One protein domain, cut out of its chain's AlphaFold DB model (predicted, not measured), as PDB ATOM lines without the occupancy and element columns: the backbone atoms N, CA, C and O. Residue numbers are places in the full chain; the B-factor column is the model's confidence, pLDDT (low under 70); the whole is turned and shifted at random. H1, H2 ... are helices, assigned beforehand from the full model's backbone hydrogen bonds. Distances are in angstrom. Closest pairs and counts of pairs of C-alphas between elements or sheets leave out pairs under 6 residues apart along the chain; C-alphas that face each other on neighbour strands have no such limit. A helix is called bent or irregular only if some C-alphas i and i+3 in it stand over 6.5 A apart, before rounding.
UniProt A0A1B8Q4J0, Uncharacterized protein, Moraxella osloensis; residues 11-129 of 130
ATOM      1  N   SER A  11      64.521 -14.053 -16.864       63.84
ATOM      2  CA  SER A  11      63.456 -13.191 -16.345       63.84
ATOM      3  C   SER A  11      62.042 -13.630 -16.752       63.84
ATOM      4  O   SER A  11      61.100 -13.369 -16.009       63.84
ATOM      5  N   TYR A  12      61.863 -14.330 -17.883       64.75
ATOM      6  CA  TYR A  12      60.538 -14.818 -18.307       64.75
ATOM      7  C   TYR A  12      60.123 -16.114 -17.605       64.75
ATOM      8  O   TYR A  12      58.933 -16.383 -17.477       64.75
ATOM      9  N   ASN A  13      61.079 -16.887 -17.080       66.19
ATOM     10  CA  ASN A  13      60.790 -18.152 -16.400       66.19
ATOM     11  C   ASN A  13      60.083 -17.951 -15.045       66.19
ATOM     12  O   ASN A  13      59.342 -18.818 -14.589       66.19
ATOM     13  N   GLY A  14      60.292 -16.796 -14.402       66.06
ATOM     14  CA  GLY A  14      59.597 -16.424 -13.166       66.06
ATOM     15  C   GLY A  14      58.157 -15.947 -13.386       66.06
ATOM     16  O   GLY A  14      57.333 -16.107 -12.492       66.06
ATOM     17  N   LEU A  15      57.848 -15.404 -14.570       69.50
ATOM     18  CA  LEU A  15      56.505 -14.937 -14.942       69.50
ATOM     19  C   LEU A  15      55.557 -16.081 -15.327       69.50
ATOM     20  O   LEU A  15      54.346 -15.910 -15.235       69.50
ATOM     21  N   ASP A  16      56.088 -17.234 -15.752       73.56
ATOM     22  CA  ASP A  16      55.263 -18.397 -16.119       73.56
ATOM     23  C   ASP A  16      54.787 -19.207 -14.899       73.56
ATOM     24  O   ASP A  16      53.797 -19.940 -14.965       73.56
ATOM     25  N   ARG A  17      55.472 -19.073 -13.755       77.50
ATOM     26  CA  ARG A  17      55.086 -19.768 -12.523       77.50
ATOM     27  C   ARG A  17      53.933 -19.056 -11.839       77.50
ATOM     28  O   ARG A  17      53.900 -17.832 -11.724       77.50
ATOM     29  N   VAL A  18      52.999 -19.843 -11.317       81.88
ATOM     30  CA  VAL A  18      51.880 -19.302 -10.546       81.88
ATOM     31  C   VAL A  18      52.432 -18.676  -9.258       81.88
ATOM     32  O   VAL A  18      53.157 -19.352  -8.526       81.88
ATOM     33  N   PRO A  19      52.106 -17.410  -8.936       84.38
ATOM     34  CA  PRO A  19      52.557 -16.790  -7.697       84.38
ATOM     35  C   PRO A  19      51.957 -17.532  -6.501       84.38
ATOM     36  O   PRO A  19      50.735 -17.670  -6.396       84.38
ATOM     37  N   MET A  20      52.813 -18.010  -5.595       85.62
ATOM     38  CA  MET A  20      52.414 -18.767  -4.407       85.62
ATOM     39  C   MET A  20      52.753 -18.019  -3.121       85.62
ATOM     40  O   MET A  20      53.837 -17.460  -2.984       85.62
ATOM     41  N   ALA A  21      51.851 -18.079  -2.145       85.19
ATOM     42  CA  ALA A  21      52.065 -17.634  -0.775       85.19
ATOM     43  C   ALA A  21      51.892 -18.835   0.164       85.19
ATOM     44  O   ALA A  21      50.860 -19.505   0.144       85.19
ATOM     45  N   GLY A  22      52.921 -19.164   0.951       82.19
ATOM     46  CA  GLY A  22      52.858 -20.279   1.909       82.19
ATOM     47  C   GLY A  22      52.593 -21.663   1.289       82.19
ATOM     48  O   GLY A  22      52.083 -22.546   1.978       82.19
ATOM     49  N   GLY A  23      52.917 -21.856   0.003       82.56
ATOM     50  CA  GLY A  23      52.657 -23.100  -0.738       82.56
ATOM     51  C   GLY A  23      51.263 -23.199  -1.369       82.56
ATOM     52  O   GLY A  23      50.881 -24.271  -1.823       82.56
ATOM     53  N   VAL A  24      50.499 -22.101  -1.402       87.31
ATOM     54  CA  VAL A  24      49.180 -22.018  -2.048       87.31
ATOM     55  C   VAL A  24      49.180 -20.886  -3.082       87.31
ATOM     56  O   VAL A  24      49.742 -19.825  -2.806       87.31
ATOM     57  N   PRO A  25      48.550 -21.052  -4.263       90.06
ATOM     58  CA  PRO A  25      48.399 -19.972  -5.234       90.06
ATOM     59  C   PRO A  25      47.748 -18.726  -4.634       90.06
ATOM     60  O   PRO A  25      46.721 -18.809  -3.959       90.06
ATOM     61  N   LEU A  26      48.320 -17.560  -4.917       90.06
ATOM     62  CA  LEU A  26      47.978 -16.291  -4.272       90.06
ATOM     63  C   LEU A  26      46.497 -15.915  -4.425       90.06
ATOM     64  O   LEU A  26      45.864 -15.504  -3.457       90.06
ATOM     65  N   LEU A  27      45.917 -16.130  -5.611       90.06
ATOM     66  CA  LEU A  27      44.491 -15.872  -5.853       90.06
ATOM     67  C   LEU A  27      43.585 -16.735  -4.966       90.06
ATOM     68  O   LEU A  27      42.595 -16.243  -4.425       90.06
ATOM     69  N   LEU A  28      43.936 -18.008  -4.782       89.19
ATOM     70  CA  LEU A  28      43.182 -18.895  -3.902       89.19
ATOM     71  C   LEU A  28      43.376 -18.534  -2.440       89.19
ATOM     72  O   LEU A  28      42.411 -18.548  -1.688       89.19
ATOM     73  N   PHE A  29      44.593 -18.182  -2.042       90.56
ATOM     74  CA  PHE A  29      44.875 -17.755  -0.680       90.56
ATOM     75  C   PHE A  29      44.005 -16.560  -0.266       90.56
ATOM     76  O   PHE A  29      43.337 -16.607   0.767       90.56
ATOM     77  N   ILE A  30      43.938 -15.530  -1.115       92.00
ATOM     78  CA  ILE A  30      43.086 -14.353  -0.895       92.00
ATOM     79  C   ILE A  30      41.608 -14.755  -0.859       92.00
ATOM     80  O   ILE A  30      40.880 -14.327   0.036       92.00
ATOM     81  N   GLY A  31      41.172 -15.610  -1.789       92.50
ATOM     82  CA  GLY A  31      39.799 -16.114  -1.823       92.50
ATOM     83  C   GLY A  31      39.405 -16.865  -0.548       92.50
ATOM     84  O   GLY A  31      38.321 -16.636  -0.021       92.50
ATOM     85  N   LEU A  32      40.288 -17.710  -0.010       92.06
ATOM     86  CA  LEU A  32      40.047 -18.479   1.215       92.06
ATOM     87  C   LEU A  32      39.924 -17.590   2.448       92.06
ATOM     88  O   LEU A  32      39.017 -17.792   3.253       92.06
ATOM     89  N   ILE A  33      40.809 -16.599   2.585       92.38
ATOM     90  CA  ILE A  33      40.743 -15.632   3.685       92.38
ATOM     91  C   ILE A  33      39.468 -14.797   3.568       92.38
ATOM     92  O   ILE A  33      38.726 -14.683   4.539       92.38
ATOM     93  N   GLY A  34      39.179 -14.262   2.380       93.88
ATOM     94  CA  GLY A  34      37.976 -13.465   2.145       93.88
ATOM     95  C   GLY A  34      36.697 -14.241   2.458       93.88
ATOM     96  O   GLY A  34      35.830 -13.743   3.173       93.88
ATOM     97  N   LEU A  35      36.602 -15.491   1.997       94.12
ATOM     98  CA  LEU A  35      35.459 -16.361   2.272       94.12
ATOM     99  C   LEU A  35      35.336 -16.682   3.769       94.12
ATOM    100  O   LEU A  35      34.237 -16.648   4.312       94.12
ATOM    101  N   SER A  36      36.453 -16.959   4.444       93.94
ATOM    102  CA  SER A  36      36.492 -17.220   5.887       93.94
ATOM    103  C   SER A  36      35.980 -16.033   6.703       93.94
ATOM    104  O   SER A  36      35.133 -16.211   7.580       93.94
ATOM    105  N   VAL A  37      36.416 -14.818   6.364       93.88
ATOM    106  CA  VAL A  37      35.938 -13.592   7.012       93.88
ATOM    107  C   VAL A  37      34.443 -13.395   6.759       93.88
ATOM    108  O   VAL A  37      33.703 -13.130   7.702       93.88
ATOM    109  N   LEU A  38      33.966 -13.583   5.525       94.75
ATOM    110  CA  LEU A  38      32.536 -13.466   5.212       94.75
ATOM    111  C   LEU A  38      31.686 -14.477   5.991       94.75
ATOM    112  O   LEU A  38      30.677 -14.099   6.582       94.75
ATOM    113  N   ILE A  39      32.106 -15.743   6.040       93.94
ATOM    114  CA  ILE A  39      31.420 -16.790   6.809       93.94
ATOM    115  C   ILE A  39      31.412 -16.435   8.296       93.94
ATOM    116  O   ILE A  39      30.382 -16.571   8.948       93.94
ATOM    117  N   SER A  40      32.532 -15.943   8.823       93.69
ATOM    118  CA  SER A  40      32.647 -15.511  10.214       93.69
ATOM    119  C   SER A  40      31.706 -14.352  10.552       93.69
ATOM    120  O   SER A  40      31.089 -14.373  11.615       93.69
ATOM    121  N   LEU A  41      31.564 -13.365   9.663       93.88
ATOM    122  CA  LEU A  41      30.646 -12.239   9.853       93.88
ATOM    123  C   LEU A  41      29.183 -12.689   9.802       93.88
ATOM    124  O   LEU A  41      28.374 -12.264  10.623       93.88
ATOM    125  N   ILE A  42      28.840 -13.593   8.880       94.31
ATOM    126  CA  ILE A  42      27.496 -14.180   8.817       94.31
ATOM    127  C   ILE A  42      27.220 -14.983  10.092       94.31
ATOM    128  O   ILE A  42      26.175 -14.812  10.715       94.31
ATOM    129  N   ALA A  43      28.164 -15.817  10.525       93.50
ATOM    130  CA  ALA A  43      28.037 -16.614  11.739       93.50
ATOM    131  C   ALA A  43      27.905 -15.743  12.996       93.50
ATOM    132  O   ALA A  43      27.188 -16.119  13.922       93.50
ATOM    133  N   GLN A  44      28.534 -14.567  13.027       95.12
ATOM    134  CA  GLN A  44      28.405 -13.622  14.134       95.12
ATOM    135  C   GLN A  44      26.964 -13.135  14.328       95.12
ATOM    136  O   GLN A  44      26.538 -12.963  15.468       95.12
ATOM    137  N   ILE A  45      26.191 -12.967  13.252       93.69
ATOM    138  CA  ILE A  45      24.783 -12.550  13.348       93.69
ATOM    139  C   ILE A  45      23.951 -13.595  14.113       93.69
ATOM    140  O   ILE A  45      23.056 -13.229  14.869       93.69
ATOM    141  N   PHE A  46      24.266 -14.884  13.960       93.75
ATOM    142  CA  PHE A  46      23.516 -15.979  14.586       93.75
ATOM    143  C   PHE A  46      24.075 -16.413  15.948       93.75
ATOM    144  O   PHE A  46      23.309 -16.759  16.842       93.75
ATOM    145  N   PHE A  47      25.400 -16.406  16.112       92.25
ATOM    146  CA  PHE A  47      26.101 -16.989  17.266       92.25
ATOM    147  C   PHE A  47      26.878 -15.957  18.105       92.25
ATOM    148  O   PHE A  47      27.584 -16.323  19.048       92.25
ATOM    149  N   GLY A  48      26.782 -14.664  17.779       91.44
ATOM    150  CA  GLY A  48      27.485 -13.591  18.483       91.44
ATOM    151  C   GLY A  48      29.008 -13.732  18.390       91.44
ATOM    152  O   GLY A  48      29.554 -14.049  17.334       91.44
ATOM    153  N   ILE A  49      29.715 -13.525  19.506       91.19
ATOM    154  CA  ILE A  49      31.191 -13.574  19.567       91.19
ATOM    155  C   ILE A  49      31.767 -14.937  19.137       91.19
ATOM    156  O   ILE A  49      32.861 -15.008  18.582       91.19
ATOM    157  N   VAL A  50      31.011 -16.023  19.336       92.50
ATOM    158  CA  VAL A  50      31.415 -17.385  18.944       92.50
ATOM    159  C   VAL A  50      31.476 -17.523  17.418       92.50
ATOM    160  O   VAL A  50      32.214 -18.359  16.902       92.50
ATOM    161  N   GLY A  51      30.786 -16.647  16.678       89.25
ATOM    162  CA  GLY A  51      30.835 -16.578  15.219       89.25
ATOM    163  C   GLY A  51      32.248 -16.396  14.652       89.25
ATOM    164  O   GLY A  51      32.531 -16.888  13.563       89.25
ATOM    165  N   TYR A  52      33.172 -15.786  15.404       89.94
ATOM    166  CA  TYR A  52      34.566 -15.633  14.972       89.94
ATOM    167  C   TYR A  52      35.338 -16.953  14.886       89.94
ATOM    168  O   TYR A  52      36.275 -17.058  14.094       89.94
ATOM    169  N   LEU A  53      34.926 -17.997  15.617       92.19
ATOM    170  CA  LEU A  53      35.558 -19.312  15.487       92.19
ATOM    171  C   LEU A  53      35.345 -19.919  14.097       92.19
ATOM    172  O   LEU A  53      36.182 -20.696  13.643       92.19
ATOM    173  N   PHE A  54      34.287 -19.535  13.379       90.88
ATOM    174  CA  PHE A  54      34.060 -20.029  12.021       90.88
ATOM    175  C   PHE A  54      35.128 -19.559  11.029       90.88
ATOM    176  O   PHE A  54      35.323 -20.212  10.005       90.88
ATOM    177  N   ALA A  55      35.898 -18.513  11.351       89.75
ATOM    178  CA  ALA A  55      37.042 -18.120  10.537       89.75
ATOM    179  C   ALA A  55      38.099 -19.245  10.435       89.75
ATOM    180  O   ALA A  55      38.745 -19.414   9.395       89.75
ATOM    181  N   PHE A  56      38.226 -20.083  11.473       91.50
ATOM    182  CA  PHE A  56      39.151 -21.221  11.480       91.50
ATOM    183  C   PHE A  56      38.778 -22.320  10.481       91.50
ATOM    184  O   PHE A  56      39.620 -23.163  10.178       91.50
ATOM    185  N   PHE A  57      37.577 -22.293   9.896       89.75
ATOM    186  CA  PHE A  57      37.187 -23.233   8.846       89.75
ATOM    187  C   PHE A  57      38.117 -23.185   7.620       89.75
ATOM    188  O   PHE A  57      38.305 -24.192   6.941       89.75
ATOM    189  N   ALA A  58      38.774 -22.048   7.358       88.50
ATOM    190  CA  ALA A  58      39.756 -21.954   6.277       88.50
ATOM    191  C   ALA A  58      41.066 -22.710   6.548       88.50
ATOM    192  O   ALA A  58      41.773 -23.027   5.594       88.50
ATOM    193  N   VAL A  59      41.401 -23.033   7.801       91.69
ATOM    194  CA  VAL A  59      42.652 -23.727   8.155       91.69
ATOM    195  C   VAL A  59      42.738 -25.134   7.546       91.69
ATOM    196  O   VAL A  59      43.713 -25.399   6.836       91.69
ATOM    197  N   PRO A  60      41.756 -26.041   7.744       91.62
ATOM    198  CA  PRO A  60      41.799 -27.356   7.104       91.62
ATOM    199  C   PRO A  60      41.755 -27.255   5.574       91.62
ATOM    200  O   PRO A  60      42.439 -28.021   4.895       91.62
ATOM    201  N   LEU A  61      41.024 -26.279   5.021       89.88
ATOM    202  CA  LEU A  61      40.981 -26.065   3.574       89.88
ATOM    203  C   LEU A  61      42.344 -25.627   3.023       89.88
ATOM    204  O   LEU A  61      42.792 -26.131   1.998       89.88
ATOM    205  N   PHE A  62      43.033 -24.726   3.721       91.06
ATOM    206  CA  PHE A  62      44.381 -24.296   3.366       91.06
ATOM    207  C   PHE A  62      45.368 -25.469   3.394       91.06
ATOM    208  O   PHE A  62      46.151 -25.636   2.459       91.06
ATOM    209  N   GLY A  63      45.293 -26.324   4.421       91.12
ATOM    210  CA  GLY A  63      46.098 -27.545   4.507       91.12
ATOM    211  C   GLY A  63      45.856 -28.494   3.331       91.12
ATOM    212  O   GLY A  63      46.810 -28.985   2.727       91.12
ATOM    213  N   PHE A  64      44.593 -28.684   2.947       89.44
ATOM    214  CA  PHE A  64      44.219 -29.497   1.790       89.44
ATOM    215  C   PHE A  64      44.788 -28.940   0.478       89.44
ATOM    216  O   PHE A  64      45.411 -29.668  -0.293       89.44
ATOM    217  N   VAL A  65      44.637 -27.635   0.241       88.62
ATOM    218  CA  VAL A  65      45.154 -26.986  -0.972       88.62
ATOM    219  C   VAL A  65      46.681 -27.068  -1.032       88.62
ATOM    220  O   VAL A  65      47.238 -27.375  -2.084       88.62
ATOM    221  N   ARG A  66      47.364 -26.867   0.098       89.44
ATOM    222  CA  ARG A  66      48.820 -27.015   0.189       89.44
ATOM    223  C   ARG A  66      49.276 -28.439  -0.135       89.44
ATOM    224  O   ARG A  66      50.279 -28.605  -0.820       89.44
ATOM    225  N   MET A  67      48.546 -29.456   0.324       87.94
ATOM    226  CA  MET A  67      48.851 -30.858   0.017       87.94
ATOM    227  C   MET A  67      48.708 -31.164  -1.480       87.94
ATOM    228  O   MET A  67      49.532 -31.887  -2.032       87.94
ATOM    229  N   LEU A  68      47.706 -30.588  -2.150       85.88
ATOM    230  CA  LEU A  68      47.505 -30.763  -3.594       85.88
ATOM    231  C   LEU A  68      48.606 -30.109  -4.435       85.88
ATOM    232  O   LEU A  68      49.041 -30.678  -5.431       85.88
ATOM    233  N   VAL A  69      49.053 -28.919  -4.034       85.94
ATOM    234  CA  VAL A  69      50.048 -28.123  -4.775       85.94
ATOM    235  C   VAL A  69      51.483 -28.575  -4.495       85.94
ATOM    236  O   VAL A  69      52.384 -28.257  -5.263       85.94
ATOM    237  N   ALA A  70      51.712 -29.353  -3.432       83.75
ATOM    238  CA  ALA A  70      53.047 -29.812  -3.046       83.75
ATOM    239  C   ALA A  70      53.786 -30.580  -4.159       83.75
ATOM    240  O   ALA A  70      55.010 -30.508  -4.226       83.75
ATOM    241  N   ASN A  71      53.051 -31.294  -5.020       78.50
ATOM    242  CA  ASN A  71      53.622 -32.101  -6.102       78.50
ATOM    243  C   ASN A  71      53.664 -31.377  -7.461       78.50
ATOM    244  O   ASN A  71      54.534 -31.684  -8.272       78.50
ATOM    245  N   ASP A  72      52.731 -30.458  -7.729       78.94
ATOM    246  CA  ASP A  72      52.597 -29.762  -9.018       78.94
ATOM    247  C   ASP A  72      51.911 -28.395  -8.815       78.94
ATOM    248  O   ASP A  72      50.802 -28.301  -8.277       78.94
ATOM    249  N   ASP A  73      52.560 -27.321  -9.276       75.44
ATOM    250  CA  ASP A  73      52.074 -25.942  -9.187       75.44
ATOM    251  C   ASP A  73      50.807 -25.689 -10.016       75.44
ATOM    252  O   ASP A  73      50.026 -24.775  -9.726       75.44
ATOM    253  N   LYS A  74      50.563 -26.538 -11.015       78.69
ATOM    254  CA  LYS A  74      49.415 -26.490 -11.924       78.69
ATOM    255  C   LYS A  74      48.318 -27.493 -11.550       78.69
ATOM    256  O   LYS A  74      47.254 -27.455 -12.176       78.69
ATOM    257  N   ALA A  75      48.497 -28.298 -10.494       82.62
ATOM    258  CA  ALA A  75      47.537 -29.320 -10.053       82.62
ATOM    259  C   ALA A  75      46.112 -28.774  -9.892       82.62
ATOM    260  O   ALA A  75      45.138 -29.366 -10.350       82.62
ATOM    261  N   ILE A  76      45.978 -27.591  -9.297       83.50
ATOM    262  CA  ILE A  76      44.681 -26.942  -9.075       83.50
ATOM    263  C   ILE A  76      43.976 -26.616 -10.388       83.50
ATOM    264  O   ILE A  76      42.771 -26.824 -10.523       83.50
ATOM    265  N   ARG A  77      44.719 -26.101 -11.370       83.69
ATOM    266  CA  ARG A  77      44.160 -25.769 -12.681       83.69
ATOM    267  C   ARG A  77      43.666 -27.031 -13.383       83.69
ATOM    268  O   ARG A  77      42.592 -27.004 -13.978       83.69
ATOM    269  N   LEU A  78      44.415 -28.127 -13.270       84.81
ATOM    270  CA  LEU A  78      44.010 -29.427 -13.795       84.81
ATOM    271  C   LEU A  78      42.735 -29.938 -13.109       84.81
ATOM    272  O   LEU A  78      41.793 -30.315 -13.802       84.81
ATOM    273  N   LEU A  79      42.660 -29.855 -11.777       85.25
ATOM    274  CA  LEU A  79      41.470 -30.237 -11.011       85.25
ATOM    275  C   LEU A  79      40.230 -29.438 -11.426       85.25
ATOM    276  O   LEU A  79      39.156 -30.015 -11.587       85.25
ATOM    277  N   PHE A  80      40.355 -28.126 -11.647       84.69
ATOM    278  CA  PHE A  80      39.239 -27.311 -12.137       84.69
ATOM    279  C   PHE A  80      38.768 -27.740 -13.526       84.69
ATOM    280  O   PHE A  80      37.563 -27.803 -13.767       84.69
ATOM    281  N   ILE A  81      39.697 -28.041 -14.434       84.25
ATOM    282  CA  ILE A  81      39.373 -28.515 -15.785       84.25
ATOM    283  C   ILE A  81      38.662 -29.869 -15.712       84.25
ATOM    284  O   ILE A  81      37.626 -30.061 -16.352       84.25
ATOM    285  N   GLU A  82      39.179 -30.789 -14.900       82.44
ATOM    286  CA  GLU A  82      38.574 -32.098 -14.679       82.44
ATOM    287  C   GLU A  82      37.153 -31.957 -14.125       82.44
ATOM    288  O   GLU A  82      36.210 -32.555 -14.648       82.44
ATOM    289  N   LEU A  83      36.976 -31.115 -13.107       84.38
ATOM    290  CA  LEU A  83      35.687 -30.869 -12.479       84.38
ATOM    291  C   LEU A  83      34.692 -30.224 -13.455       84.38
ATOM    292  O   LEU A  83      33.545 -30.665 -13.547       84.38
ATOM    293  N   TYR A  84      35.134 -29.230 -14.231       85.19
ATOM    294  CA  TYR A  84      34.328 -28.585 -15.268       85.19
ATOM    295  C   TYR A  84      33.803 -29.609 -16.278       85.19
ATOM    296  O   TYR A  84      32.608 -29.636 -16.582       85.19
ATOM    297  N   PHE A  85      34.674 -30.495 -16.767       76.88
ATOM    298  CA  PHE A  85      34.271 -31.525 -17.715       76.88
ATOM    299  C   PHE A  85      33.407 -32.614 -17.084       76.88
ATOM    300  O   PHE A  85      32.419 -33.009 -17.704       76.88
ATOM    301  N   LYS A  86      33.683 -33.036 -15.844       77.00
ATOM    302  CA  LYS A  86      32.796 -33.945 -15.102       77.00
ATOM    303  C   LYS A  86      31.383 -33.376 -15.003       77.00
ATOM    304  O   LYS A  86      30.434 -34.104 -15.265       77.00
ATOM    305  N   PHE A  87      31.217 -32.087 -14.696       80.12
ATOM    306  CA  PHE A  87      29.892 -31.459 -14.645       80.12
ATOM    307  C   PHE A  87      29.246 -31.307 -16.024       80.12
ATOM    308  O   PHE A  87      28.065 -31.615 -16.181       80.12
ATOM    309  N   LYS A  88      30.009 -30.885 -17.037       75.50
ATOM    310  CA  LYS A  88      29.515 -30.698 -18.410       75.50
ATOM    311  C   LYS A  88      29.046 -32.005 -19.049       75.50
ATOM    312  O   LYS A  88      28.022 -32.026 -19.728       75.50
ATOM    313  N   TYR A  89      29.780 -33.091 -18.823       69.44
ATOM    314  CA  TYR A  89      29.505 -34.402 -19.407       69.44
ATOM    315  C   TYR A  89      28.743 -35.349 -18.475       69.44
ATOM    316  O   TYR A  89      28.401 -36.446 -18.901       69.44
ATOM    317  N   LYS A  90      28.353 -34.911 -17.267       64.69
ATOM    318  CA  LYS A  90      27.535 -35.701 -16.322       64.69
ATOM    319  C   LYS A  90      26.231 -36.236 -16.932       64.69
ATOM    320  O   LYS A  90      25.681 -37.219 -16.452       64.69
ATOM    321  N   LYS A  91      25.718 -35.580 -17.980       60.31
ATOM    322  CA  LYS A  91      24.478 -35.952 -18.681       60.31
ATOM    323  C   LYS A  91      24.695 -36.908 -19.869       60.31
ATOM    324  O   LYS A  91      23.723 -37.402 -20.435       60.31
ATOM    325  N   PHE A  92      25.941 -37.175 -20.266       57.62
ATOM    326  CA  PHE A  92      26.261 -38.089 -21.363       57.62
ATOM    327  C   PHE A  92      26.316 -39.536 -20.851       57.62
ATOM    328  O   PHE A  92      27.363 -40.048 -20.482       57.62
ATOM    329  N   SER A  93      25.163 -40.210 -20.884       57.62
ATOM    330  CA  SER A  93      24.983 -41.632 -20.527       57.62
ATOM    331  C   SER A  93      25.854 -42.617 -21.343       57.62
ATOM    332  O   SER A  93      26.026 -43.771 -20.965       57.62
ATOM    333  N   GLY A  94      26.432 -42.171 -22.467       62.53
ATOM    334  CA  GLY A  94      27.188 -43.029 -23.389       62.53
ATOM    335  C   GLY A  94      28.569 -43.479 -22.898       62.53
ATOM    336  O   GLY A  94      29.080 -44.476 -23.397       62.53
ATOM    337  N   PHE A  95      29.167 -42.789 -21.924       57.34
ATOM    338  CA  PHE A  95      30.468 -43.152 -21.357       57.34
ATOM    339  C   PHE A  95      30.316 -43.329 -19.845       57.34
ATOM    340  O   PHE A  95      30.290 -42.359 -19.094       57.34
ATOM    341  N   LYS A  96      30.146 -44.584 -19.414       54.53
ATOM    342  CA  LYS A  96      30.049 -44.978 -18.002       54.53
ATOM    343  C   LYS A  96      31.334 -44.607 -17.263       54.53
ATOM    344  O   LYS A  96      32.343 -45.255 -17.503       54.53
ATOM    345  N   ASP A  97      31.272 -43.599 -16.394       58.81
ATOM    346  CA  ASP A  97      32.245 -43.203 -15.354       58.81
ATOM    347  C   ASP A  97      33.722 -42.983 -15.748       58.81
ATOM    348  O   ASP A  97      34.499 -42.446 -14.956       58.81
ATOM    349  N   THR A  98      34.127 -43.296 -16.976       59.47
ATOM    350  CA  THR A  98      35.454 -43.003 -17.508       59.47
ATOM    351  C   THR A  98      35.456 -41.591 -18.084       59.47
ATOM    352  O   THR A  98      34.644 -41.271 -18.956       59.47
ATOM    353  N   LEU A  99      36.399 -40.753 -17.635       56.31
ATOM    354  CA  LEU A  99      36.722 -39.451 -18.236       56.31
ATOM    355  C   LEU A  99      37.235 -39.662 -19.665       56.31
ATOM    356  O   LEU A  99      38.431 -39.658 -19.939       56.31
ATOM    357  N   THR A 100      36.311 -39.904 -20.587       59.06
ATOM    358  CA  THR A 100      36.635 -40.103 -21.990       59.06
ATOM    359  C   THR A 100      36.562 -38.752 -22.671       59.06
ATOM    360  O   THR A 100      35.480 -38.205 -22.893       59.06
ATOM    361  N   PHE A 101      37.730 -38.209 -23.004       59.31
ATOM    362  CA  PHE A 101      37.833 -37.100 -23.941       59.31
ATOM    363  C   PHE A 101      37.371 -37.605 -25.307       59.31
ATOM    364  O   PHE A 101      38.147 -38.150 -26.087       59.31
ATOM    365  N   THR A 102      36.077 -37.476 -25.587       60.03
ATOM    366  CA  THR A 102      35.599 -37.679 -26.951       60.03
ATOM    367  C   THR A 102      36.173 -36.552 -27.804       60.03
ATOM    368  O   THR A 102      36.045 -35.386 -27.414       60.03
ATOM    369  N   PRO A 103      36.828 -36.852 -28.939       54.72
ATOM    370  CA  PRO A 103      37.235 -35.807 -29.857       54.72
ATOM    371  C   PRO A 103      35.966 -35.079 -30.295       54.72
ATOM    372  O   PRO A 103      35.112 -35.616 -31.003       54.72
ATOM    373  N   THR A 104      35.792 -33.850 -29.819       57.09
ATOM    374  CA  THR A 104      34.786 -32.961 -30.380       57.09
ATOM    375  C   THR A 104      35.165 -32.748 -31.835       57.09
ATOM    376  O   THR A 104      36.332 -32.471 -32.110       57.09
ATOM    377  N   ARG A 105      34.210 -32.895 -32.763       54.81
ATOM    378  CA  ARG A 105      34.466 -32.633 -34.185       54.81
ATOM    379  C   ARG A 105      35.211 -31.304 -34.328       54.81
ATOM    380  O   ARG A 105      34.722 -30.276 -33.847       54.81
ATOM    381  N   TYR A 106      36.385 -31.352 -34.957       45.66
ATOM    382  CA  TYR A 106      37.075 -30.158 -35.434       45.66
ATOM    383  C   TYR A 106      36.050 -29.344 -36.242       45.66
ATOM    384  O   TYR A 106      35.284 -29.945 -36.993       45.66
ATOM    385  N   LEU A 107      35.975 -28.026 -36.027       53.47
ATOM    386  CA  LEU A 107      35.004 -27.117 -36.672       53.47
ATOM    387  C   LEU A 107      33.540 -27.208 -36.199       53.47
ATOM    388  O   LEU A 107      32.651 -26.663 -36.841       53.47
ATOM    389  N   LYS A 108      33.237 -27.789 -35.028       63.47
ATOM    390  CA  LYS A 108      31.857 -27.736 -34.489       63.47
ATOM    391  C   LYS A 108      31.306 -26.302 -34.326       63.47
ATOM    392  O   LYS A 108      30.093 -26.126 -34.317       63.47
ATOM    393  N   ASN A 109      32.187 -25.310 -34.197       60.00
ATOM    394  CA  ASN A 109      31.855 -23.890 -34.068       60.00
ATOM    395  C   ASN A 109      32.548 -23.051 -35.160       60.00
ATOM    396  O   ASN A 109      33.144 -22.016 -34.872       60.00
ATOM    397  N   GLU A 110      32.524 -23.537 -36.403       67.00
ATOM    398  CA  GLU A 110      33.165 -22.905 -37.568       67.00
ATOM    399  C   GLU A 110      32.803 -21.420 -37.711       67.00
ATOM    400  O   GLU A 110      33.698 -20.590 -37.830       67.00
ATOM    401  N   SER A 111      31.527 -21.069 -37.523       66.12
ATOM    402  CA  SER A 111      31.050 -19.682 -37.608       66.12
ATOM    403  C   SER A 111      31.666 -18.738 -36.568       66.12
ATOM    404  O   SER A 111      31.854 -17.558 -36.846       66.12
ATOM    405  N   SER A 112      32.006 -19.236 -35.373       68.19
ATOM    406  CA  SER A 112      32.668 -18.429 -34.338       68.19
ATOM    407  C   SER A 112      34.171 -18.285 -34.578       68.19
ATOM    408  O   SER A 112      34.759 -17.290 -34.171       68.19
ATOM    409  N   ILE A 113      34.806 -19.276 -35.209       71.69
ATOM    410  CA  ILE A 113      36.227 -19.208 -35.580       71.69
ATOM    411  C   ILE A 113      36.396 -18.250 -36.763       71.69
ATOM    412  O   ILE A 113      37.308 -17.429 -36.755       71.69
ATOM    413  N   GLU A 114      35.487 -18.315 -37.738       74.88
ATOM    414  CA  GLU A 114      35.491 -17.459 -38.924       74.88
ATOM    415  C   GLU A 114      35.334 -15.979 -38.551       74.88
ATOM    416  O   GLU A 114      36.113 -15.157 -39.023       74.88
ATOM    417  N   SER A 115      34.426 -15.634 -37.627       73.88
ATOM    418  CA  SER A 115      34.267 -14.242 -37.179       73.88
ATOM    419  C   SER A 115      35.511 -13.693 -36.475       73.88
ATOM    420  O   SER A 115      35.893 -12.554 -36.716       73.88
ATOM    421  N   ILE A 116      36.175 -14.507 -35.644       74.69
ATOM    422  CA  ILE A 116      37.415 -14.110 -34.956       74.69
ATOM    423  C   ILE A 116      38.534 -13.876 -35.979       74.69
ATOM    424  O   ILE A 116      39.251 -12.881 -35.898       74.69
ATOM    425  N   PHE A 117      38.658 -14.760 -36.971       79.25
ATOM    426  CA  PHE A 117      39.681 -14.647 -38.008       79.25
ATOM    427  C   PHE A 117      39.447 -13.437 -38.926       79.25
ATOM    428  O   PHE A 117      40.397 -12.755 -39.311       79.25
ATOM    429  N   VAL A 118      38.186 -13.147 -39.264       82.44
ATOM    430  CA  VAL A 118      37.795 -11.968 -40.052       82.44
ATOM    431  C   VAL A 118      38.095 -10.674 -39.290       82.44
ATOM    432  O   VAL A 118      38.687  -9.767 -39.876       82.44
ATOM    433  N   ASP A 119      37.772 -10.605 -37.995       82.94
ATOM    434  CA  ASP A 119      38.090  -9.449 -37.144       82.94
ATOM    435  C   ASP A 119      39.605  -9.205 -37.044       82.94
ATOM    436  O   ASP A 119      40.070  -8.062 -37.074       82.94
ATOM    437  N   GLU A 120      40.400 -10.271 -36.971       82.62
ATOM    438  CA  GLU A 120      41.856 -10.181 -36.862       82.62
ATOM    439  C   GLU A 120      42.518  -9.757 -38.187       82.62
ATOM    440  O   GLU A 120      43.426  -8.918 -38.200       82.62
ATOM    441  N   LEU A 121      42.002 -10.244 -39.321       80.75
ATOM    442  CA  LEU A 121      42.412  -9.795 -40.654       80.75
ATOM    443  C   LEU A 121      42.056  -8.325 -40.906       80.75
ATOM    444  O   LEU A 121      42.849  -7.596 -41.509       80.75
ATOM    445  N   ASP A 122      40.892  -7.872 -40.447       80.12
ATOM    446  CA  ASP A 122      40.492  -6.470 -40.554       80.12
ATOM    447  C   ASP A 122      41.372  -5.558 -39.681       80.12
ATOM    448  O   ASP A 122      41.850  -4.513 -40.132       80.12
ATOM    449  N   ASN A 123      41.684  -5.986 -38.456       75.69
ATOM    450  CA  ASN A 123      42.562  -5.245 -37.552       75.69
ATOM    451  C   ASN A 123      44.007  -5.138 -38.091       75.69
ATOM    452  O   ASN A 123      44.631  -4.075 -38.029       75.69
ATOM    453  N   SER A 124      44.530  -6.201 -38.710       77.06
ATOM    454  CA  SER A 124      45.847  -6.184 -39.364       77.06
ATOM    455  C   SER A 124      45.904  -5.213 -40.554       77.06
ATOM    456  O   SER A 124      46.869  -4.452 -40.688       77.06
ATOM    457  N   LYS A 125      44.850  -5.162 -41.380       72.12
ATOM    458  CA  LYS A 125      44.739  -4.208 -42.500       72.12
ATOM    459  C   LYS A 125      44.644  -2.756 -42.036       72.12
ATOM    460  O   LYS A 125      45.146  -1.867 -42.722       72.12
ATOM    461  N   ARG A 126      44.021  -2.501 -40.883       67.38
ATOM    462  CA  ARG A 126      43.986  -1.166 -40.265       67.38
ATOM    463  C   ARG A 126      45.362  -0.727 -39.758       67.38
ATOM    464  O   ARG A 126      45.719   0.431 -39.936       67.38
ATOM    465  N   ASN A 127      46.153  -1.649 -39.209       66.88
ATOM    466  CA  ASN A 127      47.508  -1.368 -38.715       66.88
ATOM    467  C   ASN A 127      48.568  -1.166 -39.814       66.88
ATOM    468  O   ASN A 127      49.614  -0.588 -39.550       66.88
ATOM    469  N   THR A 128      48.324  -1.632 -41.040       63.06
ATOM    470  CA  THR A 128      49.272  -1.521 -42.170       63.06
ATOM    471  C   THR A 128      49.014  -0.321 -43.089       63.06
ATOM    472  O   THR A 128      49.766  -0.108 -44.034       63.06
ATOM    473  N   LYS A 129      47.969   0.476 -42.825       56.91
ATOM    474  CA  LYS A 129      47.618   1.698 -43.575       56.91
ATOM    475  C   LYS A 129      48.111   3.000 -42.913       56.91
ATOM    476  O   LYS A 129      47.506   4.049 -43.132       56.91
TER     477      LYS A 129
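What this domain is: This is residues 11 to 129 of the 130 residues of an uncharacterized protein of Moraxella osloensis (UniProt A0A1B8Q4J0). Helix H1 folds back into two long arms; H2 turns off at one end, and H3 stands free. The printed part, 119 residues, has three named helices, class all helix. It is extended, radius of gyration of the C-alphas 22.2 A, spans 64 by 48 by 34 A.

Where its parts are: H1, residues 26 to 69, one helix by its hydrogen bonds, is bent: C-alphas 46 and 49 are 9.5 A apart. H1a, residues 26 to 46, begins at (47.978, -16.291, -4.272); H1b is residues 49 to 69. H2 is residues 75 to 89; H3, residues 110 to 127, ends at (47.508, -1.368, -38.715).

How they stand to each other: H1a and H1b touch, opposite ways; C-alphas 44 and 51 are closest, 4.0 A. H2 touches H1b only at the corner, about perpendicular at 83 degrees; C-alphas 69 and 75 are closest, 6.0 A. H3 touches no helix. Every O i to N i+4 pair is within hydrogen-bond range in H2 and H3, 16 of 17 in H1a, 8 of 17 in H1b, beside 17 of 18 O i to N i+3.

The domain as a whole: The H2 to H3 link is long; pLDDT is under 70 in residues 11 to 15, 89 to 112 and 126 to 129.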